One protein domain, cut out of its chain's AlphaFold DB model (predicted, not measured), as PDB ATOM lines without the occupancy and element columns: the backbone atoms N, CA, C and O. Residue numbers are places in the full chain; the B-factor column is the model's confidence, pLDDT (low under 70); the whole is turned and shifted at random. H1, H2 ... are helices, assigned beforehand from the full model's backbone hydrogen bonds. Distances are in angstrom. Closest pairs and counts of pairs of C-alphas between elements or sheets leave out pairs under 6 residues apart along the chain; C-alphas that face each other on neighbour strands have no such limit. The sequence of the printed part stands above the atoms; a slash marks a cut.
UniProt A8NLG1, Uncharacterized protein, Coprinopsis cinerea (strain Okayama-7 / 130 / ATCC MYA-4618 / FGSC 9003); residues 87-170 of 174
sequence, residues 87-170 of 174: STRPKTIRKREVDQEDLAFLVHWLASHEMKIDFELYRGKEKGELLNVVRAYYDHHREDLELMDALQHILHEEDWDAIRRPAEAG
ATOM      1  N   SER A  87     115.688 126.798 102.084       55.47
ATOM      2  CA  SER A  87     115.342 128.088 101.473       55.47
ATOM      3  C   SER A  87     114.416 127.903 100.268       55.47
ATOM      4  O   SER A  87     114.823 127.429  99.211       55.47
ATOM      5  N   THR A  88     113.171 128.362 100.395       66.69
ATOM      6  CA  THR A  88     112.156 128.354  99.324       66.69
ATOM      7  C   THR A  88     112.303 129.511  98.334       66.69
ATOM      8  O   THR A  88     111.508 129.656  97.405       66.69
ATOM      9  N   ARG A  89     113.309 130.376  98.517       74.25
ATOM     10  CA  ARG A  89     113.531 131.514  97.623       74.25
ATOM     11  C   ARG A  89     114.081 131.001  96.287       74.25
ATOM     12  O   ARG A  89     115.173 130.435  96.278       74.25
ATOM     13  N   PRO A  90     113.430 131.292  95.144       75.12
ATOM     14  CA  PRO A  90     113.843 130.767  93.837       75.12
ATOM     15  C   PRO A  90     115.301 131.075  93.477       75.12
ATOM     16  O   PRO A  90     115.981 130.272  92.849       75.12
ATOM     17  N   LYS A  91     115.808 132.235  93.915       76.25
ATOM     18  CA  LYS A  91     117.206 132.635  93.703       76.25
ATOM     19  C   LYS A  91     118.199 131.751  94.464       76.25
ATOM     20  O   LYS A  91     119.282 131.501  93.955       76.25
ATOM     21  N   THR A  92     117.843 131.294  95.662       77.38
ATOM     22  CA  THR A  92     118.700 130.424  96.479       77.38
ATOM     23  C   THR A  92     118.675 128.989  95.963       77.38
ATOM     24  O   THR A  92     119.722 128.357  95.926       77.38
ATOM     25  N   ILE A  93     117.516 128.512  95.496       75.50
ATOM     26  CA  ILE A  93     117.378 127.194  94.856       75.50
ATOM     27  C   ILE A  93     118.237 127.131  93.594       75.50
ATOM     28  O   ILE A  93     119.106 126.275  93.490       75.50
ATOM     29  N   ARG A  94     118.080 128.109  92.694       81.25
ATOM     30  CA  ARG A  94     118.874 128.164  91.462       81.25
ATOM     31  C   ARG A  94     120.372 128.266  91.741       81.25
ATOM     32  O   ARG A  94     121.165 127.696  91.008       81.25
ATOM     33  N   LYS A  95     120.766 128.999  92.789       83.88
ATOM     34  CA  LYS A  95     122.172 129.069  93.190       83.88
ATOM     35  C   LYS A  95     122.684 127.705  93.656       83.88
ATOM     36  O   LYS A  95     123.753 127.313  93.227       83.88
ATOM     37  N   ARG A  96     121.917 126.972  94.468       82.88
ATOM     38  CA  ARG A  96     122.288 125.610  94.881       82.88
ATOM     39  C   ARG A  96     122.483 124.685  93.684       82.88
ATOM     40  O   ARG A  96     123.456 123.950  93.682       82.88
ATOM     41  N   GLU A  97     121.554 124.690  92.732       84.50
ATOM     42  CA  GLU A  97     121.637 123.820  91.551       84.50
ATOM     43  C   GLU A  97     122.925 124.095  90.769       84.50
ATOM     44  O   GLU A  97     123.674 123.170  90.476       84.50
ATOM     45  N   VAL A  98     123.235 125.374  90.535       89.81
ATOM     46  CA  VAL A  98     124.484 125.783  89.877       89.81
ATOM     47  C   VAL A  98     125.708 125.381  90.703       89.81
ATOM     48  O   VAL A  98     126.622 124.770  90.166       89.81
ATOM     49  N   ASP A  99     125.710 125.654  92.011       89.88
ATOM     50  CA  ASP A  99     126.827 125.300  92.892       89.88
ATOM     51  C   ASP A  99     127.050 123.764  92.926       89.88
ATOM     52  O   ASP A  99     128.186 123.304  93.032       89.88
ATOM     53  N   GLN A 100     125.987 122.953  92.817       88.88
ATOM     54  CA  GLN A 100     126.074 121.488  92.724       88.88
ATOM     55  C   GLN A 100     126.657 121.023  91.386       88.88
ATOM     56  O   GLN A 100     127.524 120.149  91.378       88.88
ATOM     57  N   GLU A 101     126.212 121.605  90.270       92.00
ATOM     58  CA  GLU A 101     126.768 121.321  88.941       92.00
ATOM     59  C   GLU A 101     128.258 121.687  88.871       92.00
ATOM     60  O   GLU A 101     129.068 120.895  88.385       92.00
ATOM     61  N   ASP A 102     128.632 122.840  89.426       92.81
ATOM     62  CA  ASP A 102     130.020 123.298  89.492       92.81
ATOM     63  C   ASP A 102     130.886 122.347  90.331       92.81
ATOM     64  O   ASP A 102     132.002 122.002  89.933       92.81
ATOM     65  N   LEU A 103     130.377 121.868  91.472       93.12
ATOM     66  CA  LEU A 103     131.080 120.887  92.304       93.12
ATOM     67  C   LEU A 103     131.275 119.551  91.583       93.12
ATOM     68  O   LEU A 103     132.389 119.024  91.586       93.12
ATOM     69  N   ALA A 104     130.235 119.018  90.941       93.75
ATOM     70  CA  ALA A 104     130.338 117.779  90.173       93.75
ATOM     71  C   ALA A 104     131.356 117.921  89.031       93.75
ATOM     72  O   ALA A 104     132.226 117.062  88.854       93.75
ATOM     73  N   PHE A 105     131.315 119.045  88.309       95.50
ATOM     74  CA  PHE A 105     132.298 119.362  87.278       95.50
ATOM     75  C   PHE A 105     133.726 119.378  87.838       95.50
ATOM     76  O   PHE A 105     134.612 118.750  87.258       95.50
ATOM     77  N   LEU A 106     133.960 120.052  88.968       95.94
ATOM     78  CA  LEU A 106     135.282 120.119  89.594       95.94
ATOM     79  C   LEU A 106     135.793 118.738  90.018       95.94
ATOM     80  O   LEU A 106     136.967 118.446  89.797       95.94
ATOM     81  N   VAL A 107     134.932 117.878  90.569       95.94
ATOM     82  CA  VAL A 107     135.297 116.504  90.957       95.94
ATOM     83  C   VAL A 107     135.764 115.700  89.744       95.94
ATOM     84  O   VAL A 107     136.867 115.150  89.758       95.94
ATOM     85  N   HIS A 108     134.984 115.683  88.661       96.75
ATOM     86  CA  HIS A 108     135.374 114.975  87.438       96.75
ATOM     87  C   HIS A 108     136.614 115.584  86.782       96.75
ATOM     88  O   HIS A 108     137.480 114.861  86.282       96.75
ATOM     89  N   TRP A 109     136.730 116.911  86.797       97.62
ATOM     90  CA  TRP A 109     137.886 117.594  86.238       97.62
ATOM     91  C   TRP A 109     139.165 117.225  86.996       97.62
ATOM     92  O   TRP A 109     140.138 116.822  86.361       97.62
ATOM     93  N   LEU A 110     139.148 117.256  88.332       97.00
ATOM     94  CA  LEU A 110     140.273 116.824  89.166       97.00
ATOM     95  C   LEU A 110     140.627 115.351  88.922       97.00
ATOM     96  O   LEU A 110     141.803 115.038  88.738       97.00
ATOM     97  N   ALA A 111     139.621 114.474  88.838       96.56
ATOM     98  CA  ALA A 111     139.830 113.050  88.579       96.56
ATOM     99  C   ALA A 111     140.490 112.808  87.211       96.56
ATOM    100  O   ALA A 111     141.466 112.071  87.115       96.56
ATOM    101  N   SER A 112     140.023 113.491  86.160       97.00
ATOM    102  CA  SER A 112     140.584 113.367  84.804       97.00
ATOM    103  C   SER A 112     142.026 113.871  84.670       97.00
ATOM    104  O   SER A 112     142.706 113.516  83.710       97.00
ATOM    105  N   HIS A 113     142.491 114.684  85.621       96.94
ATOM    106  CA  HIS A 113     143.855 115.212  85.667       96.94
ATOM    107  C   HIS A 113     144.715 114.546  86.754       96.94
ATOM    108  O   HIS A 113     145.806 115.042  87.033       96.94
ATOM    109  N   GLU A 114     144.241 113.454  87.368       94.88
ATOM    110  CA  GLU A 114     144.946 112.713  88.428       94.88
ATOM    111  C   GLU A 114     145.372 113.609  89.609       94.88
ATOM    112  O   GLU A 114     146.412 113.410  90.241       94.88
ATOM    113  N   MET A 115     144.569 114.634  89.910       96.69
ATOM    114  CA  MET A 115     144.851 115.577  90.986       96.69
ATOM    115  C   MET A 115     144.095 115.213  92.253       96.69
ATOM    116  O   MET A 115     142.902 114.909  92.220       96.69
ATOM    117  N   LYS A 116     144.799 115.301  93.383       95.88
ATOM    118  CA  LYS A 116     144.232 115.044  94.705       95.88
ATOM    119  C   LYS A 116     143.976 116.325  95.479       95.88
ATOM    120  O   LYS A 116     144.713 117.302  95.349       95.88
ATOM    121  N   ILE A 117     142.927 116.299  96.295       94.75
ATOM    122  CA  ILE A 117     142.619 117.371  97.236       94.75
ATOM    123  C   ILE A 117     143.431 117.138  98.507       94.75
ATOM    124  O   ILE A 117     143.243 116.140  99.195       94.75
ATOM    125  N   ASP A 118     144.295 118.094  98.829       94.31
ATOM    126  CA  ASP A 118     145.030 118.119 100.087       94.31
ATOM    127  C   ASP A 118     144.342 119.084 101.065       94.31
ATOM    128  O   ASP A 118     144.473 120.310 100.971       94.31
ATOM    129  N   PHE A 119     143.568 118.522 101.995       93.88
ATOM    130  CA  PHE A 119     142.845 119.306 102.996       93.88
ATOM    131  C   PHE A 119     143.767 119.985 104.014       93.88
ATOM    132  O   PHE A 119     143.360 120.976 104.615       93.88
ATOM    133  N   GLU A 120     144.995 119.496 104.217       92.00
ATOM    134  CA  GLU A 120     145.926 120.068 105.198       92.00
ATOM    135  C   GLU A 120     146.506 121.402 104.724       92.00
ATOM    136  O   GLU A 120     146.830 122.281 105.526       92.00
ATOM    137  N   LEU A 121     146.590 121.588 103.405       93.25
ATOM    138  CA  LEU A 121     147.038 122.841 102.800       93.25
ATOM    139  C   LEU A 121     145.961 123.934 102.820       93.25
ATOM    140  O   LEU A 121     146.275 125.112 102.603       93.25
ATOM    141  N   TYR A 122     144.702 123.582 103.095       93.00
ATOM    142  CA  TYR A 122     143.613 124.546 103.150       93.00
ATOM    143  C   TYR A 122     143.611 125.309 104.481       93.00
ATOM    144  O   TYR A 122     143.345 124.763 105.544       93.00
ATOM    145  N   ARG A 123     143.877 126.618 104.424       92.56
ATOM    146  CA  ARG A 123     143.978 127.475 105.623       92.56
ATOM    147  C   ARG A 123     142.644 128.016 106.146       92.56
ATOM    148  O   ARG A 123     142.645 128.682 107.174       92.56
ATOM    149  N   GLY A 124     141.547 127.819 105.415       92.44
ATOM    150  CA  GLY A 124     140.264 128.452 105.736       92.44
ATOM    151  C   GLY A 124     139.466 127.731 106.822       92.44
ATOM    152  O   GLY A 124     138.832 128.382 107.644       92.44
ATOM    153  N   LYS A 125     139.495 126.397 106.828       92.75
ATOM    154  CA  LYS A 125     138.736 125.535 107.743       92.75
ATOM    155  C   LYS A 125     139.587 124.362 108.178       92.75
ATOM    156  O   LYS A 125     140.479 123.944 107.442       92.75
ATOM    157  N   GLU A 126     139.280 123.814 109.346       93.38
ATOM    158  CA  GLU A 126     139.958 122.609 109.804       93.38
ATOM    159  C   GLU A 126     139.569 121.398 108.950       93.38
ATOM    160  O   GLU A 126     138.427 121.260 108.498       93.38
ATOM    161  N   LYS A 127     140.521 120.474 108.774       92.88
ATOM    162  CA  LYS A 127     140.341 119.237 108.001       92.88
ATOM    163  C   LYS A 127     139.079 118.469 108.412       92.88
ATOM    164  O   LYS A 127     138.336 118.012 107.550       92.88
ATOM    165  N   GLY A 128     138.794 118.372 109.712       91.31
ATOM    166  CA  GLY A 128     137.604 117.678 110.217       91.31
ATOM    167  C   GLY A 128     136.283 118.302 109.751       91.31
ATOM    168  O   GLY A 128     135.350 117.580 109.400       91.31
ATOM    169  N   GLU A 129     136.204 119.631 109.681       90.81
ATOM    170  CA  GLU A 129     135.014 120.325 109.180       90.81
ATOM    171  C   GLU A 129     134.828 120.106 107.678       90.81
ATOM    172  O   GLU A 129     133.711 119.853 107.227       90.81
ATOM    173  N   LEU A 130     135.918 120.150 106.906       92.62
ATOM    174  CA  LEU A 130     135.888 119.873 105.469       92.62
ATOM    175  C   LEU A 130     135.438 118.438 105.192       92.62
ATOM    176  O   LEU A 130     134.548 118.232 104.370       92.62
ATOM    177  N   LEU A 131     135.973 117.458 105.925       93.38
ATOM    178  CA  LEU A 131     135.562 116.059 105.796       93.38
ATOM    179  C   LEU A 131     134.085 115.851 106.147       93.38
ATOM    180  O   LEU A 131     133.423 115.047 105.499       93.38
ATOM    181  N   ASN A 132     133.534 116.599 107.108       91.81
ATOM    182  CA  ASN A 132     132.100 116.549 107.403       91.81
ATOM    183  C   ASN A 132     131.250 117.088 106.241       91.81
ATOM    184  O   ASN A 132     130.214 116.505 105.922       91.81
ATOM    185  N   VAL A 133     131.689 118.168 105.583       90.94
ATOM    186  CA  VAL A 133     131.010 118.709 104.393       90.94
ATOM    187  C   VAL A 133     131.084 117.718 103.232       90.94
ATOM    188  O   VAL A 133     130.070 117.446 102.591       90.94
ATOM    189  N   VAL A 134     132.257 117.129 102.995       92.81
ATOM    190  CA  VAL A 134     132.452 116.110 101.956       92.81
ATOM    191  C   VAL A 134     131.633 114.856 102.259       92.81
ATOM    192  O   VAL A 134     131.048 114.288 101.344       92.81
ATOM    193  N   ARG A 135     131.505 114.453 103.529       93.31
ATOM    194  CA  ARG A 135     130.624 113.348 103.927       93.31
ATOM    195  C   ARG A 135     129.159 113.663 103.628       93.31
ATOM    196  O   ARG A 135     128.476 112.825 103.054       93.31
ATOM    197  N   ALA A 136     128.680 114.863 103.952       91.25
ATOM    198  CA  ALA A 136     127.311 115.257 103.620       91.25
ATOM    199  C   ALA A 136     127.063 115.240 102.099       91.25
ATOM    200  O   ALA A 136     126.000 114.812 101.648       91.25
ATOM    201  N   TYR A 137     128.057 115.659 101.310       91.62
ATOM    202  CA  TYR A 137     128.019 115.558  99.853       91.62
ATOM    203  C   TYR A 137     127.988 114.095  99.377       91.62
ATOM    204  O   TYR A 137     127.145 113.737  98.558       91.62
ATOM    205  N   TYR A 138     128.844 113.236  99.938       92.25
ATOM    206  CA  TYR A 138     128.865 111.794  99.676       92.25
ATOM    207  C   TYR A 138     127.506 111.142  99.967       92.25
ATOM    208  O   TYR A 138     126.953 110.460  99.110       92.25
ATOM    209  N   ASP A 139     126.920 111.405 101.136       91.31
ATOM    210  CA  ASP A 139     125.631 110.833 101.533       91.31
ATOM    211  C   ASP A 139     124.493 111.280 100.605       91.31
ATOM    212  O   ASP A 139     123.600 110.488 100.291       91.31
ATOM    213  N   HIS A 140     124.537 112.533 100.138       90.69
ATOM    214  CA  HIS A 140     123.552 113.081  99.208       90.69
ATOM    215  C   HIS A 140     123.649 112.457  97.809       90.69
ATOM    216  O   HIS A 140     122.622 112.236  97.169       90.69
ATOM    217  N   HIS A 141     124.863 112.141  97.356       92.31
ATOM    218  CA  HIS A 141     125.142 111.643  96.007       92.31
ATOM    219  C   HIS A 141     125.520 110.156  95.952       92.31
ATOM    220  O   HIS A 141     125.983 109.677  94.922       92.31
ATOM    221  N   ARG A 142     125.278 109.391  97.023       91.25
ATOM    222  CA  ARG A 142     125.661 107.969  97.137       91.25
ATOM    223  C   ARG A 142     125.141 107.063  96.010       91.25
ATOM    224  O   ARG A 142     125.641 105.959  95.831       91.25
ATOM    225  N   GLU A 143     124.074 107.486  95.333       92.75
ATOM    226  CA  GLU A 143     123.421 106.736  94.253       92.75
ATOM    227  C   GLU A 143     124.102 106.963  92.895       92.75
ATOM    228  O   GLU A 143     123.956 106.139  91.991       92.75
ATOM    229  N   ASP A 144     124.881 108.039  92.761       92.94
ATOM    230  CA  ASP A 144     125.650 108.357  91.563       92.94
ATOM    231  C   ASP A 144     127.023 107.674  91.615       92.94
ATOM    232  O   ASP A 144     128.003 108.200  92.142       92.94
ATOM    233  N   LEU A 145     127.082 106.454  91.083       93.69
ATOM    234  CA  LEU A 145     128.289 105.627  91.119       93.69
ATOM    235  C   LEU A 145     129.472 106.255  90.369       93.69
ATOM    236  O   LEU A 145     130.612 106.046  90.777       93.69
ATOM    237  N   GLU A 146     129.217 107.006  89.295       94.69
ATOM    238  CA  GLU A 146     130.273 107.631  88.490       94.69
ATOM    239  C   GLU A 146     130.912 108.793  89.254       94.69
ATOM    240  O   GLU A 146     132.139 108.898  89.339       94.69
ATOM    241  N   LEU A 147     130.083 109.626  89.885       94.25
ATOM    242  CA  LEU A 147     130.563 110.701  90.742       94.25
ATOM    243  C   LEU A 147     131.289 110.160  91.983       94.25
ATOM    244  O   LEU A 147     132.294 110.739  92.397       94.25
ATOM    245  N   MET A 148     130.817 109.058  92.573       94.81
ATOM    246  CA  MET A 148     131.472 108.444  93.737       94.81
ATOM    247  C   MET A 148     132.835 107.836  93.396       94.81
ATOM    248  O   MET A 148     133.762 107.968  94.195       94.81
ATOM    249  N   ASP A 149     132.983 107.221  92.221       95.94
ATOM    250  CA  ASP A 149     134.274 106.711  91.742       95.94
ATOM    251  C   ASP A 149     135.273 107.859  91.515       95.94
ATOM    252  O   ASP A 149     136.403 107.826  92.011       95.94
ATOM    253  N   ALA A 150     134.821 108.946  90.877       95.94
ATOM    254  CA  ALA A 150     135.629 110.151  90.709       95.94
ATOM    255  C   ALA A 150     136.019 110.776  92.061       95.94
ATOM    256  O   ALA A 150     137.176 111.146  92.262       95.94
ATOM    257  N   LEU A 151     135.081 110.845  93.013       95.31
ATOM    258  CA  LEU A 151     135.333 111.363  94.356       95.31
ATOM    259  C   LEU A 151     136.357 110.506  95.118       95.31
ATOM    260  O   LEU A 151     137.232 111.051  95.787       95.31
ATOM    261  N   GLN A 152     136.298 109.178  94.990       95.56
ATOM    262  CA  GLN A 152     137.296 108.282  95.576       95.56
ATOM    263  C   GLN A 152     138.689 108.521  94.981       95.56
ATOM    264  O   GLN A 152     139.684 108.478  95.706       95.56
ATOM    265  N   HIS A 153     138.772 108.791  93.678       96.19
ATOM    266  CA  HIS A 153     140.043 108.995  92.987       96.19
ATOM    267  C   HIS A 153     140.772 110.277  93.427       96.19
ATOM    268  O   HIS A 153     141.997 110.280  93.574       96.19
ATOM    269  N   ILE A 154     140.022 111.358  93.668       96.81
ATOM    270  CA  ILE A 154     140.584 112.670  94.034       96.81
ATOM    271  C   ILE A 154     140.927 112.795  95.522       96.81
ATOM    272  O   ILE A 154     141.580 113.758  95.924       96.81
ATOM    273  N   LEU A 155     140.487 111.855  96.358       95.88
ATOM    274  CA  LEU A 155     140.783 111.856  97.785       95.88
ATOM    275  C   LEU A 155     141.997 110.970  98.108       95.88
ATOM    276  O   LEU A 155     142.378 110.046  97.379       95.88
ATOM    277  N   HIS A 156     142.655 111.280  99.222       95.50
ATOM    278  CA  HIS A 156     143.629 110.368  99.813       95.50
ATOM    279  C   HIS A 156     142.900 109.196 100.481       95.50
ATOM    280  O   HIS A 156     141.779 109.351 100.961       95.50
ATOM    281  N   GLU A 157     143.532 108.019 100.521       93.69
ATOM    282  CA  GLU A 157     142.913 106.802 101.077       93.69
ATOM    283  C   GLU A 157     142.470 107.000 102.535       93.69
ATOM    284  O   GLU A 157     141.365 106.616 102.909       93.69
ATOM    285  N   GLU A 158     143.287 107.693 103.332       92.94
ATOM    286  CA  GLU A 158     142.986 108.014 104.731       92.94
ATOM    287  C   GLU A 158     141.718 108.867 104.880       92.94
ATOM    288  O   GLU A 158     140.893 108.625 105.765       92.94
ATOM    289  N   ASP A 159     141.543 109.843 103.987       93.81
ATOM    290  CA  ASP A 159     140.401 110.755 103.988       93.81
ATOM    291  C   ASP A 159     139.138 110.062 103.463       93.81
ATOM    292  O   ASP A 159     138.048 110.256 104.005       93.81
ATOM    293  N   TRP A 160     139.287 109.192 102.460       94.25
ATOM    294  CA  TRP A 160     138.207 108.341 101.961       94.25
ATOM    295  C   TRP A 160     137.670 107.405 103.052       94.25
ATOM    296  O   TRP A 160     136.460 107.277 103.262       94.25
ATOM    297  N   ASP A 161     138.567 106.788 103.817       93.19
ATOM    298  CA  ASP A 161     138.181 105.942 104.942       93.19
ATOM    299  C   ASP A 161     137.567 106.745 106.091       93.19
ATOM    300  O   ASP A 161     136.695 106.238 106.809       93.19
ATOM    301  N   ALA A 162     137.992 107.997 106.277       90.88
ATOM    302  CA  ALA A 162     137.398 108.894 107.258       90.88
ATOM    303  C   ALA A 162     135.953 109.249 106.893       90.88
ATOM    304  O   ALA A 162     135.095 109.227 107.774       90.88
ATOM    305  N   ILE A 163     135.637 109.513 105.619       91.19
ATOM    306  CA  ILE A 163     134.255 109.825 105.224       91.19
ATOM    307  C   ILE A 163     133.338 108.596 105.272       91.19
ATOM    308  O   ILE A 163     132.186 108.743 105.677       91.19
ATOM    309  N   ARG A 164     133.849 107.393 104.956       88.50
ATOM    310  CA  ARG A 164     133.081 106.131 104.999       88.50
ATOM    311  C   ARG A 164     132.775 105.646 106.408       88.50
ATOM    312  O   ARG A 164     131.761 104.978 106.618       88.50
ATOM    313  N   ARG A 165     133.659 105.921 107.368       84.06
ATOM    314  CA  ARG A 165     133.384 105.603 108.768       84.06
ATOM    315  C   ARG A 165     132.341 106.585 109.303       84.06
ATOM    316  O   ARG A 165     132.546 107.792 109.183       84.06
ATOM    317  N   PRO A 166     131.236 106.111 109.903       65.00
ATOM    318  CA  PRO A 166     130.352 107.007 110.634       65.00
ATOM    319  C   PRO A 166     131.165 107.676 111.745       65.00
ATOM    320  O   PRO A 166     132.014 107.024 112.354       65.00
ATOM    321  N   ALA A 167     130.949 108.975 111.984       61.22
ATOM    322  CA  ALA A 167     131.579 109.654 113.112       61.22
ATOM    323  C   ALA A 167     131.256 108.854 114.372       61.22
ATOM    324  O   ALA A 167     130.084 108.715 114.725       61.22
ATOM    325  N   GLU A 168     132.278 108.281 115.005       56.66
ATOM    326  CA  GLU A 168     132.093 107.589 116.268       56.66
ATOM    327  C   GLU A 168     131.552 108.630 117.240       56.66
ATOM    328  O   GLU A 168     132.224 109.613 117.555       56.66
ATOM    329  N   ALA A 169     130.272 108.480 117.589       51.88
ATOM    330  CA  ALA A 169     129.592 109.347 118.527       51.88
ATOM    331  C   ALA A 169     130.432 109.335 119.796       51.88
ATOM    332  O   ALA A 169     130.520 108.304 120.462       51.88
ATOM    333  N   GLY A 170     131.106 110.453 120.067       51.09
ATOM    334  CA  GLY A 170     131.975 110.583 121.218       51.09
ATOM    335  C   GLY A 170     131.223 110.117 122.453       51.09
ATOM    336  O   GLY A 170     130.236 110.729 122.863       51.09
TER     337      GLY A 170
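This is residues 87 to 170 of the 174 residues of an uncharacterized protein of Coprinopsis cinerea (strain Okayama-7 / 130 / ATCC MYA-4618 / FGSC 9003) (UniProt A8NLG1). One long helix, H1, packs with its last part, residues 104 to 111, on H3, one of a group of three shorter helices, H2, H3 and H4, while residues 88 to 95, of which 90 to 95 belong to H1, stick out at its other end. H4 packs on H2, and a long loop, residues 113 to 126, joins the end of H1 to the start of H2. The printed part has 84 residues with four named helices, in the order H1, H2, H3, H4, and no named strand; the class is all helix. It is only just compact, close to loose, with a radius of gyration of the C-alphas of 13.8 A and spans of 38 by 36 by 29 A.

H1, residues 90 to 112, begins at C-alpha 90 at (113.843, 130.767, 93.837) and measures 33.2 A from first to last C-alpha. H2, residues 127 to 141, measures 20.8 A. H3, residues 145 to 154, measures 14.5 A. H4, residues 157 to 164, measures 10.6 A and ends at C-alpha 164 at (133.081, 106.131, 104.999).

H1 touches H3 with residues 104 to 111 alone, at a steep tilt of 62 degrees, the same way; the closest C-alphas, of Ala 111 and Ile 154, are 5.5 A apart. H1 is apart from H2 and H4. H2 and H3 only just touch, only at the corner by their link, with 3 pairs of C-alphas within 8 A; the closest are those of Tyr 138 and Met 148, 7.3 A. H2 touches H4 at a steep tilt of 59 degrees, the closest C-alphas being those of Arg 135 and Ile 163, 5.2 A. H3 and H4 are close but not clearly touching, with the closest C-alphas, of Gln 152 and Trp 160, 6.4 A apart. In H1, H2, H3 and H4 every O i to N i+4 pair is within hydrogen-bond range.

The C-alphas of Arg 89 and Glu 157, the two farthest apart, are 38.5 A apart. The printed part has no cut. The link from H1 to H2 is long; those from H2 to H3 and from H3 to H4 are tight. The mean pLDDT of the printed part is 88.9, and residues 87 to 88 and 166 to 170 are under 70.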